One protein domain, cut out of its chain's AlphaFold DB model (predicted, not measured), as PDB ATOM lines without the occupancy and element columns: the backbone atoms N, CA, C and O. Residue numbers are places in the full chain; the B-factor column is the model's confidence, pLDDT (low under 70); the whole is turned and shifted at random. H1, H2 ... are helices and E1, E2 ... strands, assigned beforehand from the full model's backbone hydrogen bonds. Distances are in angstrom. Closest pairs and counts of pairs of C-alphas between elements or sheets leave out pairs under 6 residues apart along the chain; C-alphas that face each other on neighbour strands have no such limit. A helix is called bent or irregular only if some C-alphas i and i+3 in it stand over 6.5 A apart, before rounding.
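AT A GLANCE: This is residues 5 to 170 of the 233 residues of an uncharacterized protein of Thalassobius sp (UniProt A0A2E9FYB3). The domain is elongated and built of two ends with a pair of strands between them: at one end H3 and H4 cover opposite faces of a twisted sheet of E1, E4 and E7, and at the other end H1, H2, H5 and H6 gather as two helical hairpins. The strand pair E3 and E5 lies in the middle, with H2 and H5 packing on it, and the short pair E2 and E6 lies near H3. The printed part has 166 residues, with six named helices and seven named strands in the order H1 H2 E1 H3 E2 E3 H4 E4 H5 H6 E5 E6 E7. The class is mixed; the three sheets, E1 - E4 - E7, E2 - E6 and E3 - E5, are antiparallel. The whole is compact, with a radius of gyration of the C-alphas of 16.3 A, and spans 53 by 29 by 27 A.

HOW THE PARTS SIT: H1, residues 5 to 18, and H2, residues 26 to 38, form a helical hairpin; they touch, closest at the C-alphas of Leu 14 and Ala 31, 6.1 A apart, and run opposite ways at a tilt of 37 degrees, only just steep. E1, residues 48 to 57, bends by 50 degrees at residue 54. H3, residues 58 to 65, and H4, residues 88 to 96, lie on opposite faces of the sheet of E1, E4, residues 102 to 111, and E7, residues 161 to 166, making three layers, helices on both faces of a sheet. H3 has a height over the sheet of 8.7 A and runs slantwise to the strands, at 41 degrees to E4 on the local plane. H4 has a height of 9.2 A and runs along the strands, at 13 degrees to E4 on the local plane. E1 and E4 are antiparallel, with N 50 and O 109 at 2.8 A, within hydrogen-bond range; so are E4 and E7, with N 104 and O 165 at 2.8 A. E2, residues 70 to 72, and E6, residues 154 to 156, are antiparallel, with N 72 and O 154 at 2.9 A; the closest C-alphas of H3 and E2 are those of Thr 60 and Ala 70, 6.2 A apart. E3, residues 77 to 81, and E5, residues 144 to 148, are antiparallel, with N 80 and O 145 at 2.9 A. The closest C-alphas of E1 and E3, those of Arg 52 and Trp 80, are 5.0 A apart. Residues 118 to 119 pair with residues 145 to 146 of E5, antiparallel. H5, residues 120 to 126, and H6, residues 133 to 142, form a helical hairpin and touch, closest at the C-alphas of Arg 121 and Ala 139, 6.4 A apart. Every O i to N i+4 pair is within hydrogen-bond range in H1, H2, H3, H4 and H5, and 5 of 6 are in H6.

IN THESE COORDINATES: H1 begins at C-alpha 5, (-5.175, -56.905, 45.408), and is 20.1 A long from first to last C-alpha; H2 is 18.5 A. E1 is 28.1 A long and E4 27.0 A. H6 is irregular, only just: C-alphas 139 and 142 are 7.0 A apart. E7, 14.2 A long, ends at C-alpha 166, (1.014, -18.552, 15.375).

THE WHOLE: The two C-alphas farthest apart, those of Asp 5 and Asp 66, are 53.4 A apart. The printed part has no cut, and no link between named elements is long. The mean pLDDT of the printed part is 86.0; it is under 70 in residues 19 to 24, 133 to 134 and 136 to 142.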
ATOM      1  N   ASP A   5      -6.589 -57.202  45.166       75.88
ATOM      2  CA  ASP A   5      -5.175 -56.905  45.408       75.88
ATOM      3  C   ASP A   5      -4.362 -56.936  44.103       75.88
ATOM      4  O   ASP A   5      -3.564 -56.032  43.856       75.88
ATOM      5  N   ASP A   6      -4.636 -57.897  43.212       83.88
ATOM      6  CA  ASP A   6      -4.009 -57.955  41.882       83.88
ATOM      7  C   ASP A   6      -4.407 -56.747  41.017       83.88
ATOM      8  O   ASP A   6      -3.578 -56.184  40.301       83.88
ATOM      9  N   ARG A   7      -5.677 -56.318  41.098       85.19
ATOM     10  CA  ARG A   7      -6.169 -55.126  40.388       85.19
ATOM     11  C   ARG A   7      -5.475 -53.861  40.883       85.19
ATOM     12  O   ARG A   7      -5.063 -53.039  40.070       85.19
ATOM     13  N   HIS A   8      -5.360 -53.701  42.200       87.06
ATOM     14  CA  HIS A   8      -4.711 -52.539  42.801       87.06
ATOM     15  C   HIS A   8      -3.226 -52.480  42.422       87.06
ATOM     16  O   HIS A   8      -2.748 -51.436  41.985       87.06
ATOM     17  N   ALA A   9      -2.509 -53.603  42.523       87.00
ATOM     18  CA  ALA A   9      -1.101 -53.683  42.140       87.00
ATOM     19  C   ALA A   9      -0.882 -53.350  40.655       87.00
ATOM     20  O   ALA A   9       0.043 -52.611  40.321       87.00
ATOM     21  N   ARG A  10      -1.763 -53.833  39.768       91.31
ATOM     22  CA  ARG A  10      -1.687 -53.530  38.333       91.31
ATOM     23  C   ARG A  10      -1.964 -52.059  38.026       91.31
ATOM     24  O   ARG A  10      -1.230 -51.453  37.254       91.31
ATOM     25  N   LEU A  11      -2.985 -51.466  38.647       89.50
ATOM     26  CA  LEU A  11      -3.268 -50.034  38.505       89.50
ATOM     27  C   LEU A  11      -2.102 -49.171  38.995       89.50
ATOM     28  O   LEU A  11      -1.766 -48.189  38.345       89.50
ATOM     29  N   LEU A  12      -1.468 -49.556  40.102       87.12
ATOM     30  CA  LEU A  12      -0.286 -48.882  40.633       87.12
ATOM     31  C   LEU A  12       0.885 -48.906  39.637       87.12
ATOM     32  O   LEU A  12       1.508 -47.873  39.394       87.12
ATOM     33  N   GLU A  13       1.163 -50.062  39.034       87.75
ATOM     34  CA  GLU A  13       2.194 -50.213  38.001       87.75
ATOM     35  C   GLU A  13       1.906 -49.327  36.778       87.75
ATOM     36  O   GLU A  13       2.768 -48.558  36.351       87.75
ATOM     37  N   LEU A  14       0.682 -49.382  36.250       88.00
ATOM     38  CA  LEU A  14       0.284 -48.607  35.074       88.00
ATOM     39  C   LEU A  14       0.316 -47.095  35.346       88.00
ATOM     40  O   LEU A  14       0.899 -46.339  34.570       88.00
ATOM     41  N   ALA A  15      -0.255 -46.657  36.471       82.31
ATOM     42  CA  ALA A  15      -0.334 -45.247  36.844       82.31
ATOM     43  C   ALA A  15       1.052 -44.635  37.080       82.31
ATOM     44  O   ALA A  15       1.311 -43.511  36.658       82.31
ATOM     45  N   THR A  16       1.966 -45.371  37.719       79.19
ATOM     46  CA  THR A  16       3.347 -44.900  37.917       79.19
ATOM     47  C   THR A  16       4.164 -44.914  36.626       79.19
ATOM     48  O   THR A  16       5.002 -44.033  36.446       79.19
ATOM     49  N   GLY A  17       3.902 -45.854  35.711       79.88
ATOM     50  CA  GLY A  17       4.530 -45.905  34.387       79.88
ATOM     51  C   GLY A  17       4.038 -44.837  33.400       79.88
ATOM     52  O   GLY A  17       4.756 -44.513  32.456       79.88
ATOM     53  N   HIS A  18       2.841 -44.278  33.610       77.69
ATOM     54  CA  HIS A  18       2.282 -43.187  32.796       77.69
ATOM     55  C   HIS A  18       2.923 -41.819  33.104       77.69
ATOM     56  O   HIS A  18       3.010 -40.960  32.223       77.69
ATOM     57  N   VAL A  19       3.452 -41.631  34.321       69.94
ATOM     58  CA  VAL A  19       4.062 -40.368  34.784       69.94
ATOM     59  C   VAL A  19       5.129 -39.882  33.805       69.94
ATOM     60  O   VAL A  19       6.119 -40.569  33.557       69.94
ATOM     61  N   CYS A  20       4.962 -38.660  33.294       62.94
ATOM     62  CA  CYS A  20       5.931 -37.987  32.424       62.94
ATOM     63  C   CYS A  20       6.296 -38.729  31.130       62.94
ATOM     64  O   CYS A  20       7.317 -38.397  30.523       62.94
ATOM     65  N   LYS A  21       5.487 -39.690  30.654       66.56
ATOM     66  CA  LYS A  21       5.779 -40.358  29.373       66.56
ATOM     67  C   LYS A  21       5.841 -39.361  28.209       66.56
ATOM     68  O   LYS A  21       6.606 -39.568  27.271       66.56
ATOM     69  N   GLY A  22       5.057 -38.278  28.257       52.50
ATOM     70  CA  GLY A  22       5.123 -37.140  27.326       52.50
ATOM     71  C   GLY A  22       4.730 -37.438  25.869       52.50
ATOM     72  O   GLY A  22       4.461 -36.510  25.108       52.50
ATOM     73  N   ARG A  23       4.660 -38.714  25.467       57.09
ATOM     74  CA  ARG A  23       4.231 -39.202  24.153       57.09
ATOM     75  C   ARG A  23       3.345 -40.437  24.311       57.09
ATOM     76  O   ARG A  23       3.680 -41.357  25.054       57.09
ATOM     77  N   LEU A  24       2.235 -40.459  23.576       67.06
ATOM     78  CA  LEU A  24       1.289 -41.576  23.536       67.06
ATOM     79  C   LEU A  24       1.697 -42.581  22.449       67.06
ATOM     80  O   LEU A  24       1.101 -42.631  21.375       67.06
ATOM     81  N   ASP A  25       2.755 -43.350  22.704       74.25
ATOM     82  CA  ASP A  25       3.092 -44.510  21.872       74.25
ATOM     83  C   ASP A  25       2.063 -45.649  22.033       74.25
ATOM     84  O   ASP A  25       1.187 -45.609  22.895       74.25
ATOM     85  N   ALA A  26       2.142 -46.682  21.189       78.62
ATOM     86  CA  ALA A  26       1.179 -47.790  21.213       78.62
ATOM     87  C   ALA A  26       1.126 -48.523  22.570       78.62
ATOM     88  O   ALA A  26       0.064 -48.986  22.991       78.62
ATOM     89  N   GLU A  27       2.260 -48.614  23.269       81.31
ATOM     90  CA  GLU A  27       2.335 -49.205  24.606       81.31
ATOM     91  C   GLU A  27       1.637 -48.316  25.643       81.31
ATOM     92  O   GLU A  27       0.856 -48.816  26.447       81.31
ATOM     93  N   ALA A  28       1.863 -46.999  25.593       77.69
ATOM     94  CA  ALA A  28       1.169 -46.030  26.432       77.69
ATOM     95  C   ALA A  28      -0.342 -46.089  26.198       77.69
ATOM     96  O   ALA A  28      -1.087 -46.208  27.160       77.69
ATOM     97  N   LEU A  29      -0.800 -46.096  24.943       78.94
ATOM     98  CA  LEU A  29      -2.228 -46.206  24.619       78.94
ATOM     99  C   LEU A  29      -2.844 -47.485  25.203       78.94
ATOM    100  O   LEU A  29      -3.898 -47.433  25.833       78.94
ATOM    101  N   THR A  30      -2.145 -48.618  25.086       83.81
ATOM    102  CA  THR A  30      -2.580 -49.892  25.686       83.81
ATOM    103  C   THR A  30      -2.663 -49.797  27.214       83.81
ATOM    104  O   THR A  30      -3.635 -50.259  27.811       83.81
ATOM    105  N   ALA A  31      -1.678 -49.166  27.856       84.50
ATOM    106  CA  ALA A  31      -1.681 -48.942  29.297       84.50
ATOM    107  C   ALA A  31      -2.857 -48.053  29.739       84.50
ATOM    108  O   ALA A  31      -3.498 -48.354  30.747       84.50
ATOM    109  N   LEU A  32      -3.190 -47.010  28.970       84.00
ATOM    110  CA  LEU A  32      -4.335 -46.143  29.259       84.00
ATOM    111  C   LEU A  32      -5.668 -46.886  29.128       84.00
ATOM    112  O   LEU A  32      -6.547 -46.705  29.970       84.00
ATOM    113  N   GLU A  33      -5.822 -47.739  28.113       85.69
ATOM    114  CA  GLU A  33      -7.005 -48.602  27.968       85.69
ATOM    115  C   GLU A  33      -7.182 -49.525  29.167       85.69
ATOM    116  O   GLU A  33      -8.284 -49.667  29.703       85.69
ATOM    117  N   GLU A  34      -6.087 -50.135  29.610       89.31
ATOM    118  CA  GLU A  34      -6.113 -51.025  30.755       89.31
ATOM    119  C   GLU A  34      -6.447 -50.254  32.040       89.31
ATOM    120  O   GLU A  34      -7.342 -50.670  32.776       89.31
ATOM    121  N   MET A  35      -5.830 -49.088  32.265       88.50
ATOM    122  CA  MET A  35      -6.160 -48.201  33.387       88.50
ATOM    123  C   MET A  35      -7.643 -47.836  33.409       88.50
ATOM    124  O   MET A  35      -8.293 -48.011  34.437       88.50
ATOM    125  N   LEU A  36      -8.188 -47.390  32.274       87.38
ATOM    126  CA  LEU A  36      -9.602 -47.048  32.114       87.38
ATOM    127  C   LEU A  36     -10.527 -48.224  32.449       87.38
ATOM    128  O   LEU A  36     -11.580 -48.027  33.047       87.38
ATOM    129  N   SER A  37     -10.135 -49.445  32.080       88.38
ATOM    130  CA  SER A  37     -10.933 -50.648  32.334       88.38
ATOM    131  C   SER A  37     -10.884 -51.133  33.788       88.38
ATOM    132  O   SER A  37     -11.830 -51.762  34.264       88.38
ATOM    133  N   LEU A  38      -9.774 -50.881  34.487       90.88
ATOM    134  CA  LEU A  38      -9.534 -51.373  35.844       90.88
ATOM    135  C   LEU A  38      -9.927 -50.357  36.922       90.88
ATOM    136  O   LEU A  38     -10.194 -50.764  38.061       90.88
ATOM    137  N   ALA A  39      -9.934 -49.065  36.588       90.00
ATOM    138  CA  ALA A  39     -10.198 -47.981  37.521       90.00
ATOM    139  C   ALA A  39     -11.581 -48.122  38.193       90.00
ATOM    140  O   ALA A  39     -12.566 -48.472  37.540       90.00
ATOM    141  N   PRO A  40     -11.685 -47.875  39.511       90.56
ATOM    142  CA  PRO A  40     -12.975 -47.759  40.183       90.56
ATOM    143  C   PRO A  40     -13.801 -46.586  39.649       90.56
ATOM    144  O   PRO A  40     -13.243 -45.567  39.253       90.56
ATOM    145  N   GLU A  41     -15.132 -46.681  39.753       89.19
ATOM    146  CA  GLU A  41     -16.064 -45.605  39.367       89.19
ATOM    147  C   GLU A  41     -15.736 -44.253  40.029       89.19
ATOM    148  O   GLU A  41     -15.919 -43.205  39.416       89.19
ATOM    149  N   THR A  42     -15.195 -44.270  41.252       90.62
ATOM    150  CA  THR A  42     -14.770 -43.075  42.003       90.62
ATOM    151  C   THR A  42     -13.629 -42.304  41.345       90.62
ATOM    152  O   THR A  42     -13.453 -41.125  41.640       90.62
ATOM    153  N   CYS A  43     -12.872 -42.945  40.455       91.69
ATOM    154  CA  CYS A  43     -11.772 -42.330  39.722       91.69
ATOM    155  C   CYS A  43     -12.214 -41.728  38.385       91.69
ATOM    156  O   CYS A  43     -11.405 -41.111  37.695       91.69
ATOM    157  N   HIS A  44     -13.468 -41.919  37.973       91.69
ATOM    158  CA  HIS A  44     -13.937 -41.365  36.711       91.69
ATOM    159  C   HIS A  44     -14.209 -39.872  36.825       91.69
ATOM    160  O   HIS A  44     -14.720 -39.373  37.831       91.69
ATOM    161  N   PHE A  45     -13.893 -39.160  35.749       92.38
ATOM    162  CA  PHE A  45     -14.122 -37.732  35.664       92.38
ATOM    163  C   PHE A  45     -15.618 -37.424  35.801       92.38
ATOM    164  O   PHE A  45     -16.458 -37.956  35.069       92.38
ATOM    165  N   ALA A  46     -15.947 -36.533  36.736       90.94
ATOM    166  CA  ALA A  46     -17.325 -36.181  37.076       90.94
ATOM    167  C   ALA A  46     -18.040 -35.337  35.998       90.94
ATOM    168  O   ALA A  46     -19.231 -35.049  36.123       90.94
ATOM    169  N   GLY A  47     -17.326 -34.959  34.937       92.75
ATOM    170  CA  GLY A  47     -17.799 -34.064  33.891       92.75
ATOM    171  C   GLY A  47     -17.458 -32.599  34.170       92.75
ATOM    172  O   GLY A  47     -17.163 -32.208  35.300       92.75
ATOM    173  N   GLY A  48     -17.494 -31.792  33.113       94.31
ATOM    174  CA  GLY A  48     -17.161 -30.370  33.147       94.31
ATOM    175  C   GLY A  48     -16.235 -29.943  32.007       94.31
ATOM    176  O   GLY A  48     -16.012 -30.717  31.064       94.31
ATOM    177  N   PRO A  49     -15.691 -28.718  32.086       95.06
ATOM    178  CA  PRO A  49     -14.812 -28.197  31.062       95.06
ATOM    179  C   PRO A  49     -13.459 -28.900  31.110       95.06
ATOM    180  O   PRO A  49     -12.866 -29.079  32.174       95.06
ATOM    181  N   LEU A  50     -12.971 -29.264  29.933       94.31
ATOM    182  CA  LEU A  50     -11.643 -29.809  29.723       94.31
ATOM    183  C   LEU A  50     -10.914 -28.987  28.667       94.31
ATOM    184  O   LEU A  50     -11.513 -28.578  27.669       94.31
ATOM    185  N   TRP A  51      -9.612 -28.813  28.861       94.25
ATOM    186  CA  TRP A  51      -8.732 -28.125  27.929       94.25
ATOM    187  C   TRP A  51      -7.676 -29.061  27.359       94.25
ATOM    188  O   TRP A  51      -7.248 -30.017  28.006       94.25
ATOM    189  N   ARG A  52      -7.235 -28.771  26.139       91.31
ATOM    190  CA  ARG A  52      -6.140 -29.481  25.477       91.31
ATOM    191  C   ARG A  52      -5.391 -28.524  24.573       91.31
ATOM    192  O   ARG A  52      -5.997 -27.665  23.947       91.31
ATOM    193  N   VAL A  53      -4.085 -28.720  24.456       91.12
ATOM    194  CA  VAL A  53      -3.274 -28.069  23.424       91.12
ATOM    195  C   VAL A  53      -2.947 -29.058  22.309       91.12
ATOM    196  O   VAL A  53      -2.698 -30.242  22.568       91.12
ATOM    197  N   CYS A  54      -2.957 -28.597  21.065       90.56
ATOM    198  CA  CYS A  54      -2.531 -29.360  19.895       90.56
ATOM    199  C   CYS A  54      -1.969 -28.434  18.820       90.56
ATOM    200  O   CYS A  54      -2.343 -27.268  18.732       90.56
ATOM    201  N   GLU A  55      -1.073 -28.974  18.009       93.00
ATOM    202  CA  GLU A  55      -0.546 -28.290  16.834       93.00
ATOM    203  C   GLU A  55      -1.497 -28.513  15.662       93.00
ATOM    204  O   GLU A  55      -2.076 -29.595  15.518       93.00
ATOM    205  N   ILE A  56      -1.678 -27.476  14.856       94.56
ATOM    206  CA  ILE A  56      -2.498 -27.482  13.648       94.56
ATOM    207  C   ILE A  56      -1.744 -26.773  12.525       94.56
ATOM    208  O   ILE A  56      -0.886 -25.927  12.781       94.56
ATOM    209  N   ASP A  57      -2.061 -27.105  11.279       94.81
ATOM    210  CA  ASP A  57      -1.526 -26.375  10.131       94.81
ATOM    211  C   ASP A  57      -2.174 -24.985   9.978       94.81
ATOM    212  O   ASP A  57      -3.239 -24.691  10.535       94.81
ATOM    213  N   ALA A  58      -1.511 -24.118   9.207       92.62
ATOM    214  CA  ALA A  58      -1.979 -22.759   8.944       92.62
ATOM    215  C   ALA A  58      -3.381 -22.708   8.308       92.62
ATOM    216  O   ALA A  58      -4.164 -21.819   8.641       92.62
ATOM    217  N   GLU A  59      -3.726 -23.662   7.433       94.81
ATOM    218  CA  GLU A  59      -5.044 -23.707   6.781       94.81
ATOM    219  C   GLU A  59      -6.157 -23.974   7.804       94.81
ATOM    220  O   GLU A  59      -7.202 -23.320   7.807       94.81
ATOM    221  N   THR A  60      -5.919 -24.917   8.710       95.69
ATOM    222  CA  THR A  60      -6.813 -25.251   9.816       95.69
ATOM    223  C   THR A  60      -6.956 -24.068  10.767       95.69
ATOM    224  O   THR A  60      -8.072 -23.751  11.186       95.69
ATOM    225  N   ALA A  61      -5.854 -23.384  11.078       95.25
ATOM    226  CA  ALA A  61      -5.861 -22.207  11.940       95.25
ATOM    227  C   ALA A  61      -6.687 -21.062  11.338       95.25
ATOM    228  O   ALA A  61      -7.543 -20.503  12.023       95.25
ATOM    229  N   GLU A  62      -6.474 -20.737  10.061       95.56
ATOM    230  CA  GLU A  62      -7.233 -19.711   9.336       95.56
ATOM    231  C   GLU A  62      -8.724 -20.059   9.290       95.56
ATOM    232  O   GLU A  62      -9.567 -19.260   9.701       95.56
ATOM    233  N   ARG A  63      -9.055 -21.305   8.931       96.62
ATOM    234  CA  ARG A  63     -10.442 -21.781   8.888       96.62
ATOM    235  C   ARG A  63     -11.159 -21.627  10.229       96.62
ATOM    236  O   ARG A  63     -12.323 -21.231  10.252       96.62
ATOM    237  N   LEU A  64     -10.498 -21.966  11.335       96.56
ATOM    238  CA  LEU A  64     -11.076 -21.837  12.675       96.56
ATOM    239  C   LEU A  64     -11.221 -20.368  13.098       96.56
ATOM    240  O   LEU A  64     -12.245 -20.006  13.677       96.56
ATOM    241  N   ARG A  65     -10.245 -19.508  12.770       95.31
ATOM    242  CA  ARG A  65     -10.326 -18.054  13.014       95.31
ATOM    243  C   ARG A  65     -11.498 -17.408  12.278       95.31
ATOM    244  O   ARG A  65     -12.153 -16.533  12.840       95.31
ATOM    245  N   ASP A  66     -11.806 -17.894  11.080       96.31
ATOM    246  CA  ASP A  66     -12.936 -17.436  10.267       96.31
ATOM    247  C   ASP A  66     -14.300 -17.979  10.737       96.31
ATOM    248  O   ASP A  66     -15.335 -17.718  10.119       96.31
ATOM    249  N   GLY A  67     -14.335 -18.736  11.840       96.06
ATOM    250  CA  GLY A  67     -15.561 -19.325  12.376       96.06
ATOM    251  C   GLY A  67     -16.009 -20.594  11.642       96.06
ATOM    252  O   GLY A  67     -17.162 -21.007  11.770       96.06
ATOM    253  N   GLY A  68     -15.120 -21.216  10.867       96.62
ATOM    254  CA  GLY A  68     -15.335 -22.526  10.268       96.62
ATOM    255  C   GLY A  68     -15.121 -23.676  11.255       96.62
ATOM    256  O   GLY A  68     -14.778 -23.487  12.418       96.62
ATOM    257  N   THR A  69     -15.310 -24.902  10.773       96.50
ATOM    258  CA  THR A  69     -15.028 -26.128  11.535       96.50
ATOM    259  C   THR A  69     -13.852 -26.880  10.928       96.50
ATOM    260  O   THR A  69     -13.691 -26.871   9.704       96.50
ATOM    261  N   ALA A  70     -13.089 -27.598  11.743       95.38
ATOM    262  CA  ALA A  70     -11.975 -28.416  11.277       95.38
ATOM    263  C   ALA A  70     -11.965 -29.802  11.923       95.38
ATOM    264  O   ALA A  70     -12.471 -29.986  13.026       95.38
ATOM    265  N   GLU A  71     -11.370 -30.768  11.231       93.06
ATOM    266  CA  GLU A  71     -11.097 -32.095  11.774       93.06
ATOM    267  C   GLU A  71      -9.687 -32.107  12.357       93.06
ATOM    268  O   GLU A  71      -8.720 -31.806  11.658       93.06
ATOM    269  N   ILE A  72      -9.560 -32.467  13.632       88.81
ATOM    270  CA  ILE A  72      -8.263 -32.632  14.288       88.81
ATOM    271  C   ILE A  72      -8.053 -34.106  14.579       88.81
ATOM    272  O   ILE A  72      -8.878 -34.748  15.231       88.81
ATOM    273  N   ALA A  73      -6.926 -34.643  14.113       82.56
ATOM    274  CA  ALA A  73      -6.562 -36.023  14.381       82.56
ATOM    275  C   ALA A  73      -6.483 -36.277  15.895       82.56
ATOM    276  O   ALA A  73      -5.814 -35.571  16.660       82.56
ATOM    277  N   THR A  74      -7.181 -37.316  16.328       75.88
ATOM    278  CA  THR A  74      -7.174 -37.805  17.702       75.88
ATOM    279  C   THR A  74      -6.725 -39.253  17.727       75.88
ATOM    280  O   THR A  74      -6.807 -39.982  16.738       75.88
ATOM    281  N   HIS A  75      -6.222 -39.662  18.884       76.56
ATOM    282  CA  HIS A  75      -6.047 -41.068  19.202       76.56
ATOM    283  C   HIS A  75      -7.266 -41.547  19.983       76.56
ATOM    284  O   HIS A  75      -8.022 -40.740  20.526       76.56
ATOM    285  N   ARG A  76      -7.425 -42.867  20.084       77.56
ATOM    286  CA  ARG A  76      -8.497 -43.493  20.864       77.56
ATOM    287  C   ARG A  76      -8.496 -43.055  22.334       77.56
ATOM    288  O   ARG A  76      -9.546 -43.012  22.966       77.56
ATOM    289  N   GLN A  77      -7.338 -42.681  22.871       81.56
ATOM    290  CA  GLN A  77      -7.209 -42.009  24.160       81.56
ATOM    291  C   GLN A  77      -6.510 -40.672  23.958       81.56
ATOM    292  O   GLN A  77      -5.477 -40.589  23.293       81.56
ATOM    293  N   THR A  78      -7.066 -39.617  24.545       81.75
ATOM    294  CA  THR A  78      -6.464 -38.285  24.513       81.75
ATOM    295  C   THR A  78      -6.358 -37.707  25.913       81.75
ATOM    296  O   THR A  78      -7.265 -37.859  26.731       81.75
ATOM    297  N   CYS A  79      -5.241 -37.038  26.179       85.44
ATOM    298  CA  CYS A  79      -4.992 -36.354  27.441       85.44
ATOM    299  C   CYS A  79      -5.559 -34.934  27.378       85.44
ATOM    300  O   CYS A  79      -5.277 -34.175  26.443       85.44
ATOM    301  N   TRP A  80      -6.351 -34.592  28.385       89.88
ATOM    302  CA  TRP A  80      -6.931 -33.277  28.615       89.88
ATOM    303  C   TRP A  80      -6.590 -32.818  30.033       89.88
ATOM    304  O   TRP A  80      -6.182 -33.622  30.861       89.88
ATOM    305  N   SER A  81      -6.785 -31.540  30.330       90.69
ATOM    306  CA  SER A  81      -6.647 -30.987  31.678       90.69
ATOM    307  C   SER A  81      -7.968 -30.401  32.153       90.69
ATOM    308  O   SER A  81      -8.709 -29.808  31.367       90.69
ATOM    309  N   MET A  82      -8.230 -30.515  33.452       91.38
ATOM    310  CA  MET A  82      -9.333 -29.820  34.130       91.38
ATOM    311  C   MET A  82      -9.038 -28.343  34.420       91.38
ATOM    312  O   MET A  82      -9.904 -27.633  34.923       91.38
ATOM    313  N   ASP A  83      -7.811 -27.885  34.176       87.88
ATOM    314  CA  ASP A  83      -7.374 -26.527  34.482       87.88
ATOM    315  C   ASP A  83      -6.521 -25.953  33.335       87.88
ATOM    316  O   ASP A  83      -5.475 -26.528  33.002       87.88
ATOM    317  N   PRO A  84      -6.927 -24.824  32.727       86.69
ATOM    318  CA  PRO A  84      -6.131 -24.174  31.694       86.69
ATOM    319  C   PRO A  84      -4.783 -23.650  32.216       86.69
ATOM    320  O   PRO A  84      -3.833 -23.599  31.439       86.69
ATOM    321  N   VAL A  85      -4.662 -23.313  33.506       84.62
ATOM    322  CA  VAL A  85      -3.401 -22.861  34.123       84.62
ATOM    323  C   VAL A  85      -2.402 -24.014  34.218       84.62
ATOM    324  O   VAL A  85      -1.229 -23.845  33.904       84.62
ATOM    325  N   ALA A  86      -2.873 -25.217  34.553       81.81
ATOM    326  CA  ALA A  86      -2.040 -26.420  34.571       81.81
ATOM    327  C   ALA A  86      -1.442 -26.714  33.173       81.81
ATOM    328  O   ALA A  86      -0.292 -27.116  33.033       81.81
ATOM    329  N   LEU A  87      -2.167 -26.396  32.094       84.94
ATOM    330  CA  LEU A  87      -1.661 -26.593  30.730       84.94
ATOM    331  C   LEU A  87      -0.582 -25.608  30.286       84.94
ATOM    332  O   LEU A  87       0.006 -25.844  29.232       84.94
ATOM    333  N   LEU A  88      -0.306 -24.529  31.021       87.06
ATOM    334  CA  LEU A  88       0.610 -23.484  30.555       87.06
ATOM    335  C   LEU A  88       2.022 -24.018  30.297       87.06
ATOM    336  O   LEU A  88       2.617 -23.672  29.280       87.06
ATOM    337  N   GLU A  89       2.541 -24.920  31.141       83.25
ATOM    338  CA  GLU A  89       3.855 -25.543  30.908       83.25
ATOM    339  C   GLU A  89       3.873 -26.311  29.573       83.25
ATOM    340  O   GLU A  89       4.788 -26.141  28.762       83.25
ATOM    341  N   VAL A  90       2.843 -27.128  29.315       83.62
ATOM    342  CA  VAL A  90       2.719 -27.923  28.081       83.62
ATOM    343  C   VAL A  90       2.506 -27.019  26.868       83.62
ATOM    344  O   VAL A  90       3.126 -27.238  25.830       83.62
ATOM    345  N   GLN A  91       1.661 -25.995  27.001       89.38
ATOM    346  CA  GLN A  91       1.399 -24.987  25.976       89.38
ATOM    347  C   GLN A  91       2.703 -24.312  25.552       89.38
ATOM    348  O   GLN A  91       3.045 -24.339  24.374       89.38
ATOM    349  N   ARG A  92       3.456 -23.769  26.513       89.62
ATOM    350  CA  ARG A  92       4.711 -23.049  26.267       89.62
ATOM    351  C   ARG A  92       5.789 -23.947  25.678       89.62
ATOM    352  O   ARG A  92       6.506 -23.524  24.778       89.62
ATOM    353  N   ARG A  93       5.895 -25.196  26.149       87.00
ATOM    354  CA  ARG A  93       6.846 -26.169  25.587       87.00
ATOM    355  C   ARG A  93       6.533 -26.469  24.123       87.00
ATOM    356  O   ARG A  93       7.421 -26.347  23.291       87.00
ATOM    357  N   ARG A  94       5.276 -26.790  23.803       87.50
ATOM    358  CA  ARG A  94       4.862 -27.051  22.414       87.50
ATOM    359  C   ARG A  94       4.991 -25.820  21.530       87.50
ATOM    360  O   ARG A  94       5.398 -25.936  20.386       87.50
ATOM    361  N   PHE A  95       4.703 -24.640  22.070       90.88
ATOM    362  CA  PHE A  95       4.904 -23.389  21.351       90.88
ATOM    363  C   PHE A  95       6.377 -23.159  20.984       90.88
ATOM    364  O   PHE A  95       6.682 -22.803  19.851       90.88
ATOM    365  N   ALA A  96       7.302 -23.415  21.915       88.25
ATOM    366  CA  ALA A  96       8.739 -23.294  21.666       88.25
ATOM    367  C   ALA A  96       9.269 -24.318  20.643       88.25
ATOM    368  O   ALA A  96      10.279 -24.069  19.984       88.25
ATOM    369  N   GLU A  97       8.596 -25.463  20.516       88.94
ATOM    370  CA  GLU A  97       8.918 -26.544  19.577       88.94
ATOM    371  C   GLU A  97       8.175 -26.412  18.232       88.94
ATOM    372  O   GLU A  97       8.397 -27.226  17.338       88.94
ATOM    373  N   LEU A  98       7.326 -25.388  18.068       90.94
ATOM    374  CA  LEU A  98       6.409 -25.265  16.939       90.94
ATOM    375  C   LEU A  98       7.147 -25.103  15.599       90.94
ATOM    376  O   LEU A  98       8.016 -24.238  15.426       90.94
ATOM    377  N   GLU A  99       6.771 -25.929  14.622       91.12
ATOM    378  CA  GLU A  99       7.355 -25.910  13.281       91.12
ATOM    379  C   GLU A  99       6.932 -24.671  12.468       91.12
ATOM    380  O   GLU A  99       5.992 -23.945  12.793       91.12
ATOM    381  N   GLU A 100       7.671 -24.366  11.397       91.50
ATOM    382  CA  GLU A 100       7.328 -23.253  10.503       91.50
ATOM    383  C   GLU A 100       6.017 -23.562   9.767       91.50
ATOM    384  O   GLU A 100       5.862 -24.642   9.201       91.50
ATOM    385  N   GLY A 101       5.072 -22.619   9.779       90.56
ATOM    386  CA  GLY A 101       3.749 -22.808   9.172       90.56
ATOM    387  C   GLY A 101       2.752 -23.602  10.028       90.56
ATOM    388  O   GLY A 101       1.630 -23.827   9.573       90.56
ATOM    389  N   ALA A 102       3.129 -23.991  11.248       95.00
ATOM    390  CA  ALA A 102       2.208 -24.527  12.241       95.00
ATOM    391  C   ALA A 102       1.711 -23.426  13.194       95.00
ATOM    392  O   ALA A 102       2.403 -22.440  13.469       95.00
ATOM    393  N   SER A 103       0.507 -23.628  13.719       96.50
ATOM    394  CA  SER A 103      -0.094 -22.828  14.784       96.50
ATOM    395  C   SER A 103      -0.406 -23.730  15.977       96.50
ATOM    396  O   SER A 103      -0.704 -24.919  15.835       96.50
ATOM    397  N   LEU A 104      -0.367 -23.161  17.177       96.06
ATOM    398  CA  LEU A 104      -0.787 -23.835  18.394       96.06
ATOM    399  C   LEU A 104      -2.250 -23.496  18.687       96.06
ATOM    400  O   LEU A 104      -2.611 -22.329  18.826       96.06
ATOM    401  N   LEU A 105      -3.084 -24.523  18.824       95.81
ATOM    402  CA  LEU A 105      -4.486 -24.414  19.215       95.81
ATOM    403  C   LEU A 105      -4.660 -24.870  20.662       95.81
ATOM    404  O   LEU A 105      -4.254 -25.978  21.027       95.81
ATOM    405  N   ARG A 106      -5.337 -24.050  21.467       95.38
ATOM    406  CA  ARG A 106      -5.933 -24.472  22.735       95.38
ATOM    407  C   ARG A 106      -7.423 -24.703  22.533       95.38
ATOM    408  O   ARG A 106      -8.176 -23.797  22.182       95.38
ATOM    409  N   LEU A 107      -7.825 -25.943  22.761       95.25
ATOM    410  CA  LEU A 107      -9.205 -26.390  22.765       95.25
ATOM    411  C   LEU A 107      -9.779 -26.281  24.170       95.25
ATOM    412  O   LEU A 107      -9.096 -26.597  25.146       95.25
ATOM    413  N   ARG A 108     -11.061 -25.943  24.242       95.81
ATOM    414  CA  ARG A 108     -11.926 -26.152  25.395       95.81
ATOM    415  C   ARG A 108     -13.133 -26.959  24.942       95.81
ATOM    416  O   ARG A 108     -13.710 -26.691  23.897       95.81
ATOM    417  N   ARG A 109     -13.560 -27.927  25.742       92.38
ATOM    418  CA  ARG A 109     -14.845 -28.595  25.523       92.38
ATOM    419  C   ARG A 109     -15.542 -28.891  26.832       92.38
ATOM    420  O   ARG A 109     -14.888 -29.152  27.838       92.38
ATOM    421  N   GLU A 110     -16.863 -28.940  26.787       93.50
ATOM    422  CA  GLU A 110     -17.655 -29.514  27.868       93.50
ATOM    423  C   GLU A 110     -17.731 -31.029  27.692       93.50
ATOM    424  O   GLU A 110     -18.154 -31.530  26.651       93.50
ATOM    425  N   THR A 111     -17.303 -31.763  28.714       91.00
ATOM    426  CA  THR A 111     -17.295 -33.226  28.710       91.00
ATOM    427  C   THR A 111     -18.369 -33.726  29.673       91.00
ATOM    428  O   THR A 111     -18.275 -33.460  30.873       91.00
ATOM    429  N   PRO A 112     -19.409 -34.430  29.192       88.88
ATOM    430  CA  PRO A 112     -20.460 -34.946  30.060       88.88
ATOM    431  C   PRO A 112     -19.959 -35.989  31.064       88.88
ATOM    432  O   PRO A 112     -19.002 -36.726  30.808       88.88
ATOM    433  N   LEU A 113     -20.682 -36.113  32.178       86.00
ATOM    434  CA  LEU A 113     -20.565 -37.266  33.068       86.00
ATOM    435  C   LEU A 113     -20.873 -38.559  32.294       86.00
ATOM    436  O   LEU A 113     -21.796 -38.598  31.480       86.00
ATOM    437  N   GLY A 114     -20.128 -39.628  32.576       79.75
ATOM    438  CA  GLY A 114     -20.357 -40.939  31.957       79.75
ATOM    439  C   GLY A 114     -19.710 -41.115  30.581       79.75
ATOM    440  O   GLY A 114     -19.927 -42.133  29.934       79.75
ATOM    441  N   THR A 115     -18.860 -40.177  30.156       78.19
ATOM    442  CA  THR A 115     -18.003 -40.286  28.957       78.19
ATOM    443  C   THR A 115     -16.912 -41.355  29.071       78.19
ATOM    444  O   THR A 115     -16.159 -41.567  28.126       78.19
ATOM    445  N   GLY A 116     -16.806 -42.030  30.219       78.75
ATOM    446  CA  GLY A 116     -15.754 -43.007  30.476       78.75
ATOM    447  C   GLY A 116     -14.374 -42.365  30.604       78.75
ATOM    448  O   GLY A 116     -13.382 -43.054  30.437       78.75
ATOM    449  N   ALA A 117     -14.296 -41.065  30.889       89.69
ATOM    450  CA  ALA A 117     -13.039 -40.378  31.140       89.69
ATOM    451  C   ALA A 117     -12.490 -40.700  32.541       89.69
ATOM    452  O   ALA A 117     -13.260 -40.875  33.489       89.69
ATOM    453  N   LEU A 118     -11.166 -40.772  32.669       90.75
ATOM    454  CA  LEU A 118     -10.453 -41.096  33.905       90.75
ATOM    455  C   LEU A 118      -9.773 -39.849  34.460       90.75
ATOM    456  O   LEU A 118      -8.956 -39.245  33.770       90.75
ATOM    457  N   ASP A 119     -10.089 -39.494  35.702       91.12
ATOM    458  CA  ASP A 119      -9.379 -38.465  36.457       91.12
ATOM    459  C   ASP A 119      -8.131 -39.098  37.089       91.12
ATOM    460  O   ASP A 119      -8.208 -39.931  38.000       91.12
ATOM    461  N   ILE A 120      -6.957 -38.704  36.590       87.50
ATOM    462  CA  ILE A 120      -5.680 -39.252  37.052       87.50
ATOM    463  C   ILE A 120      -5.401 -38.868  38.500       87.50
ATOM    464  O   ILE A 120      -4.863 -39.673  39.263       87.50
ATOM    465  N   ARG A 121      -5.813 -37.676  38.933       87.38
ATOM    466  CA  ARG A 121      -5.650 -37.268  40.329       87.38
ATOM    467  C   ARG A 121      -6.506 -38.141  41.238       87.38
ATOM    468  O   ARG A 121      -6.006 -38.600  42.264       87.38
ATOM    469  N   ALA A 122      -7.766 -38.375  40.876       89.75
ATOM    470  CA  ALA A 122      -8.649 -39.251  41.639       89.75
ATOM    471  C   ALA A 122      -8.085 -40.679  41.715       89.75
ATOM    472  O   ALA A 122      -8.038 -41.258  42.802       89.75
ATOM    473  N   LEU A 123      -7.542 -41.195  40.605       89.38
ATOM    474  CA  LEU A 123      -6.850 -42.483  40.583       89.38
ATOM    475  C   LEU A 123      -5.661 -42.524  41.550       89.38
ATOM    476  O   LEU A 123      -5.517 -43.480  42.307       89.38
ATOM    477  N   PHE A 124      -4.816 -41.496  41.564       87.31
ATOM    478  CA  PHE A 124      -3.665 -41.450  42.466       87.31
ATOM    479  C   PHE A 124      -4.085 -41.405  43.939       87.31
ATOM    480  O   PHE A 124      -3.473 -42.078  44.769       87.31
ATOM    481  N   VAL A 125      -5.145 -40.660  44.271       88.38
ATOM    482  CA  VAL A 125      -5.709 -40.640  45.629       88.38
ATOM    483  C   VAL A 125      -6.212 -42.026  46.030       88.38
ATOM    484  O   VAL A 125      -5.868 -42.500  47.112       88.38
ATOM    485  N   GLU A 126      -6.969 -42.691  45.155       89.69
ATOM    486  CA  GLU A 126      -7.499 -44.042  45.378       89.69
ATOM    487  C   GLU A 126      -6.377 -45.075  45.591       89.69
ATOM    488  O   GLU A 126      -6.483 -45.960  46.440       89.69
ATOM    489  N   LEU A 127      -5.262 -44.931  44.871       87.19
ATOM    490  CA  LEU A 127      -4.078 -45.787  45.006       87.19
ATOM    491  C   LEU A 127      -3.180 -45.414  46.201       87.19
ATOM    492  O   LEU A 127      -2.130 -46.024  46.398       87.19
ATOM    493  N   GLY A 128      -3.542 -44.401  46.995       85.94
ATOM    494  CA  GLY A 128      -2.719 -43.915  48.106       85.94
ATOM    495  C   GLY A 128      -1.425 -43.214  47.670       85.94
ATOM    496  O   GLY A 128      -0.569 -42.917  48.506       85.94
ATOM    497  N   LEU A 129      -1.287 -42.890  46.382       80.06
ATOM    498  CA  LEU A 129      -0.154 -42.187  45.782       80.06
ATOM    499  C   LEU A 129      -0.272 -40.672  45.970       80.06
ATOM    500  O   LEU A 129      -0.265 -39.909  45.012       80.06
ATOM    501  N   THR A 130      -0.392 -40.226  47.218       79.50
ATOM    502  CA  THR A 130      -0.579 -38.802  47.562       79.50
ATOM    503  C   THR A 130       0.707 -38.114  48.025       79.50
ATOM    504  O   THR A 130       0.676 -36.999  48.543       79.50
ATOM    505  N   GLN A 131       1.850 -38.788  47.879       71.06
ATOM    506  CA  GLN A 131       3.167 -38.327  48.310       71.06
ATOM    507  C   GLN A 131       4.218 -38.669  47.246       71.06
ATOM    508  O   GLN A 131       4.093 -39.664  46.532       71.06
ATOM    509  N   GLY A 132       5.281 -37.866  47.172       70.44
ATOM    510  CA  GLY A 132       6.408 -38.084  46.261       70.44
ATOM    511  C   GLY A 132       6.258 -37.436  44.881       70.44
ATOM    512  O   GLY A 132       5.235 -36.841  44.548       70.44
ATOM    513  N   THR A 133       7.319 -37.537  44.077       67.62
ATOM    514  CA  THR A 133       7.467 -36.833  42.792       67.62
ATOM    515  C   THR A 133       6.317 -37.079  41.805       67.62
ATOM    516  O   THR A 133       5.812 -36.095  41.274       67.62
ATOM    517  N   PRO A 134       5.828 -38.322  41.594       67.12
ATOM    518  CA  PRO A 134       4.694 -38.580  40.701       67.12
ATOM    519  C   PRO A 134       3.425 -37.802  41.070       67.12
ATOM    520  O   PRO A 134       2.802 -37.179  40.216       67.12
ATOM    521  N   TRP A 135       3.073 -37.779  42.359       70.19
ATOM    522  CA  TRP A 135       1.926 -37.024  42.861       70.19
ATOM    523  C   TRP A 135       2.112 -35.521  42.694       70.19
ATOM    524  O   TRP A 135       1.198 -34.839  42.243       70.19
ATOM    525  N   VAL A 136       3.294 -35.003  43.046       66.94
ATOM    526  CA  VAL A 136       3.598 -33.571  42.923       66.94
ATOM    527  C   VAL A 136       3.455 -33.129  41.473       66.94
ATOM    528  O   VAL A 136       2.826 -32.108  41.219       66.94
ATOM    529  N   LEU A 137       3.959 -33.912  40.520       64.56
ATOM    530  CA  LEU A 137       3.841 -33.612  39.095       64.56
ATOM    531  C   LEU A 137       2.374 -33.610  38.639       64.56
ATOM    532  O   LEU A 137       1.934 -32.635  38.039       64.56
ATOM    533  N   TYR A 138       1.573 -34.612  39.003       66.88
ATOM    534  CA  TYR A 138       0.164 -34.659  38.588       66.88
ATOM    535  C   TYR A 138      -0.736 -33.630  39.278       66.88
ATOM    536  O   TYR A 138      -1.561 -32.989  38.623       66.88
ATOM    537  N   ALA A 139      -0.587 -33.458  40.593       60.44
ATOM    538  CA  ALA A 139      -1.405 -32.541  41.377       60.44
ATOM    539  C   ALA A 139      -1.109 -31.070  41.047       60.44
ATOM    540  O   ALA A 139      -2.025 -30.248  41.126       60.44
ATOM    541  N   SER A 140       0.137 -30.744  40.679       58.19
ATOM    542  CA  SER A 140       0.537 -29.362  40.383       58.19
ATOM    543  C   SER A 140       0.596 -29.018  38.892       58.19
ATOM    544  O   SER A 140       0.301 -27.873  38.568       58.19
ATOM    545  N   ARG A 141       0.912 -29.960  37.987       65.88
ATOM    546  CA  ARG A 141       1.225 -29.617  36.584       65.88
ATOM    547  C   ARG A 141       0.190 -30.036  35.564       65.88
ATOM    548  O   ARG A 141      -0.116 -29.247  34.696       65.88
ATOM    549  N   GLU A 142      -0.344 -31.249  35.621       69.12
ATOM    550  CA  GLU A 142      -1.107 -31.753  34.466       69.12
ATOM    551  C   GLU A 142      -2.619 -31.769  34.698       69.12
ATOM    552  O   GLU A 142      -3.366 -31.611  33.735       69.12
ATOM    553  N   ARG A 143      -3.074 -31.933  35.958       83.31
ATOM    554  CA  ARG A 143      -4.502 -32.094  36.327       83.31
ATOM    555  C   ARG A 143      -5.266 -32.932  35.294       83.31
ATOM    556  O   ARG A 143      -6.340 -32.555  34.815       83.31
ATOM    557  N   GLU A 144      -4.625 -34.040  34.941       87.44
ATOM    558  CA  GLU A 144      -4.886 -34.778  33.719       87.44
ATOM    559  C   GLU A 144      -6.186 -35.574  33.810       87.44
ATOM    560  O   GLU A 144      -6.487 -36.231  34.812       87.44
ATOM    561  N   VAL A 145      -6.929 -35.544  32.710       90.00
ATOM    562  CA  VAL A 145      -8.064 -36.410  32.436       90.00
ATOM    563  C   VAL A 145      -7.800 -37.135  31.126       90.00
ATOM    564  O   VAL A 145      -7.602 -36.510  30.082       90.00
ATOM    565  N   ILE A 146      -7.829 -38.463  31.170       88.69
ATOM    566  CA  ILE A 146      -7.746 -39.285  29.965       88.69
ATOM    567  C   ILE A 146      -9.159 -39.492  29.455       88.69
ATOM    568  O   ILE A 146      -9.992 -40.082  30.144       88.69
ATOM    569  N   VAL A 147      -9.425 -39.040  28.235       87.50
ATOM    570  CA  VAL A 147     -10.720 -39.239  27.591       87.50
ATOM    571  C   VAL A 147     -10.600 -40.293  26.505       87.50
ATOM    572  O   VAL A 147      -9.728 -40.210  25.638       87.50
ATOM    573  N   SER A 148     -11.492 -41.283  26.563       82.94
ATOM    574  CA  SER A 148     -11.673 -42.239  25.478       82.94
ATOM    575  C   SER A 148     -12.446 -41.558  24.352       82.94
ATOM    576  O   SER A 148     -13.631 -41.266  24.491       82.94
ATOM    577  N   GLU A 149     -11.775 -41.327  23.233       76.25
ATOM    578  CA  GLU A 149     -12.390 -40.828  22.009       76.25
ATOM    579  C   GLU A 149     -12.748 -42.000  21.087       76.25
ATOM    580  O   GLU A 149     -12.063 -43.030  21.080       76.25
ATOM    581  N   PRO A 150     -13.800 -41.871  20.266       73.06
ATOM    582  CA  PRO A 150     -13.948 -42.740  19.107       73.06
ATOM    583  C   PRO A 150     -12.748 -42.564  18.153       73.06
ATOM    584  O   PRO A 150     -12.167 -41.485  18.075       73.06
ATOM    585  N   GLU A 151     -12.390 -43.610  17.397       71.12
ATOM    586  CA  GLU A 151     -11.332 -43.571  16.362       71.12
ATOM    587  C   GLU A 151     -11.779 -42.807  15.100       71.12
ATOM    588  O   GLU A 151     -11.706 -43.295  13.974       71.12
ATOM    589  N   ILE A 152     -12.299 -41.600  15.292       78.62
ATOM    590  CA  ILE A 152     -12.635 -40.644  14.241       78.62
ATOM    591  C   ILE A 152     -11.989 -39.303  14.599       78.62
ATOM    592  O   ILE A 152     -11.881 -38.995  15.790       78.62
ATOM    593  N   PRO A 153     -11.569 -38.499  13.607       85.19
ATOM    594  CA  PRO A 153     -11.087 -37.150  13.868       85.19
ATOM    595  C   PRO A 153     -12.087 -36.353  14.713       85.19
ATOM    596  O   PRO A 153     -13.302 -36.437  14.513       85.19
ATOM    597  N   LEU A 154     -11.573 -35.574  15.663       88.06
ATOM    598  CA  LEU A 154     -12.395 -34.680  16.465       88.06
ATOM    599  C   LEU A 154     -12.857 -33.522  15.585       88.06
ATOM    600  O   LEU A 154     -12.034 -32.732  15.120       88.06
ATOM    601  N   GLN A 155     -14.170 -33.400  15.405       92.25
ATOM    602  CA  GLN A 155     -14.750 -32.214  14.791       92.25
ATOM    603  C   GLN A 155     -14.657 -31.051  15.778       92.25
ATOM    604  O   GLN A 155     -15.301 -31.064  16.826       92.25
ATOM    605  N   VAL A 156     -13.862 -30.047  15.434       94.38
ATOM    606  CA  VAL A 156     -13.688 -28.820  16.206       94.38
ATOM    607  C   VAL A 156     -14.527 -27.719  15.587       94.38
ATOM    608  O   VAL A 156     -14.353 -27.363  14.417       94.38
ATOM    609  N   SER A 157     -15.441 -27.182  16.385       93.69
ATOM    610  CA  SER A 157     -16.230 -25.996  16.071       93.69
ATOM    611  C   SER A 157     -15.655 -24.747  16.753       93.69
ATOM    612  O   SER A 157     -14.882 -24.869  17.705       93.69
ATOM    613  N   PRO A 158     -16.016 -23.533  16.297       89.75
ATOM    614  CA  PRO A 158     -15.475 -22.291  16.855       89.75
ATOM    615  C   PRO A 158     -15.706 -22.114  18.360       89.75
ATOM    616  O   PRO A 158     -14.877 -21.523  19.037       89.75
ATOM    617  N   ASP A 159     -16.803 -22.639  18.907       93.12
ATOM    618  CA  ASP A 159     -17.101 -22.593  20.346       93.12
ATOM    619  C   ASP A 159     -16.158 -23.461  21.194       93.12
ATOM    620  O   ASP A 159     -16.056 -23.257  22.404       93.12
ATOM    621  N   MET A 160     -15.443 -24.394  20.559       95.69
ATOM    622  CA  MET A 160     -14.413 -25.204  21.200       95.69
ATOM    623  C   MET A 160     -13.028 -24.550  21.154       95.69
ATOM    624  O   MET A 160     -12.090 -25.049  21.776       95.69
ATOM    625  N   VAL A 161     -12.864 -23.467  20.391       96.38
ATOM    626  CA  VAL A 161     -11.591 -22.758  20.266       96.38
ATOM    627  C   VAL A 161     -11.454 -21.798  21.439       96.38
ATOM    628  O   VAL A 161     -12.167 -20.803  21.534       96.38
ATOM    629  N   ASP A 162     -10.516 -22.095  22.331       95.94
ATOM    630  CA  ASP A 162     -10.190 -21.220  23.454       95.94
ATOM    631  C   ASP A 162      -9.154 -20.164  23.036       95.94
ATOM    632  O   ASP A 162      -9.306 -18.985  23.345       95.94
ATOM    633  N   ALA A 163      -8.130 -20.572  22.276       95.94
ATOM    634  CA  ALA A 163      -7.137 -19.669  21.697       95.94
ATOM    635  C   ALA A 163      -6.360 -20.318  20.539       95.94
ATOM    636  O   ALA A 163      -6.200 -21.537  20.497       95.94
ATOM    637  N   ILE A 164      -5.840 -19.494  19.620       96.75
ATOM    638  CA  ILE A 164      -4.937 -19.914  18.537       96.75
ATOM    639  C   ILE A 164      -3.769 -18.935  18.463       96.75
ATOM    640  O   ILE A 164      -3.993 -17.734  18.294       96.75
ATOM    641  N   TRP A 165      -2.545 -19.453  18.500       96.62
ATOM    642  CA  TRP A 165      -1.315 -18.672  18.380       96.62
ATOM    643  C   TRP A 165      -0.477 -19.167  17.209       96.62
ATOM    644  O   TRP A 165      -0.247 -20.367  17.067       96.62
ATOM    645  N   ASP A 166      -0.005 -18.243  16.381       95.81
ATOM    646  CA  ASP A 166       1.014 -18.552  15.375       95.81
ATOM    647  C   ASP A 166       2.396 -18.568  16.033       95.81
ATOM    648  O   ASP A 166       2.576 -17.964  17.087       95.81
ATOM    649  N   ARG A 167       3.375 -19.226  15.407       90.56
ATOM    650  CA  ARG A 167       4.739 -19.441  15.933       90.56
ATOM    651  C   ARG A 167       5.425 -18.228  16.571       90.56
ATOM    652  O   ARG A 167       6.184 -18.399  17.517       90.56
ATOM    653  N   ASP A 168       5.160 -17.030  16.067       88.56
ATOM    654  CA  ASP A 168       5.804 -15.799  16.537       88.56
ATOM    655  C   ASP A 168       4.898 -14.946  17.439       88.56
ATOM    656  O   ASP A 168       5.239 -13.811  17.762       88.56
ATOM    657  N   ASP A 169       3.730 -15.456  17.840       92.44
ATOM    658  CA  ASP A 169       2.819 -14.756  18.739       92.44
ATOM    659  C   ASP A 169       3.270 -14.902  20.206       92.44
ATOM    660  O   ASP A 169       3.045 -15.948  20.828       92.44
ATOM    661  N   PRO A 170       3.853 -13.854  20.821       88.06
ATOM    662  CA  PRO A 170       4.407 -13.954  22.168       88.06
ATOM    663  C   PRO A 170       3.339 -14.242  23.231       88.06
ATOM    664  O   PRO A 170       3.682 -14.684  24.327       88.06
TER     665      PRO A 170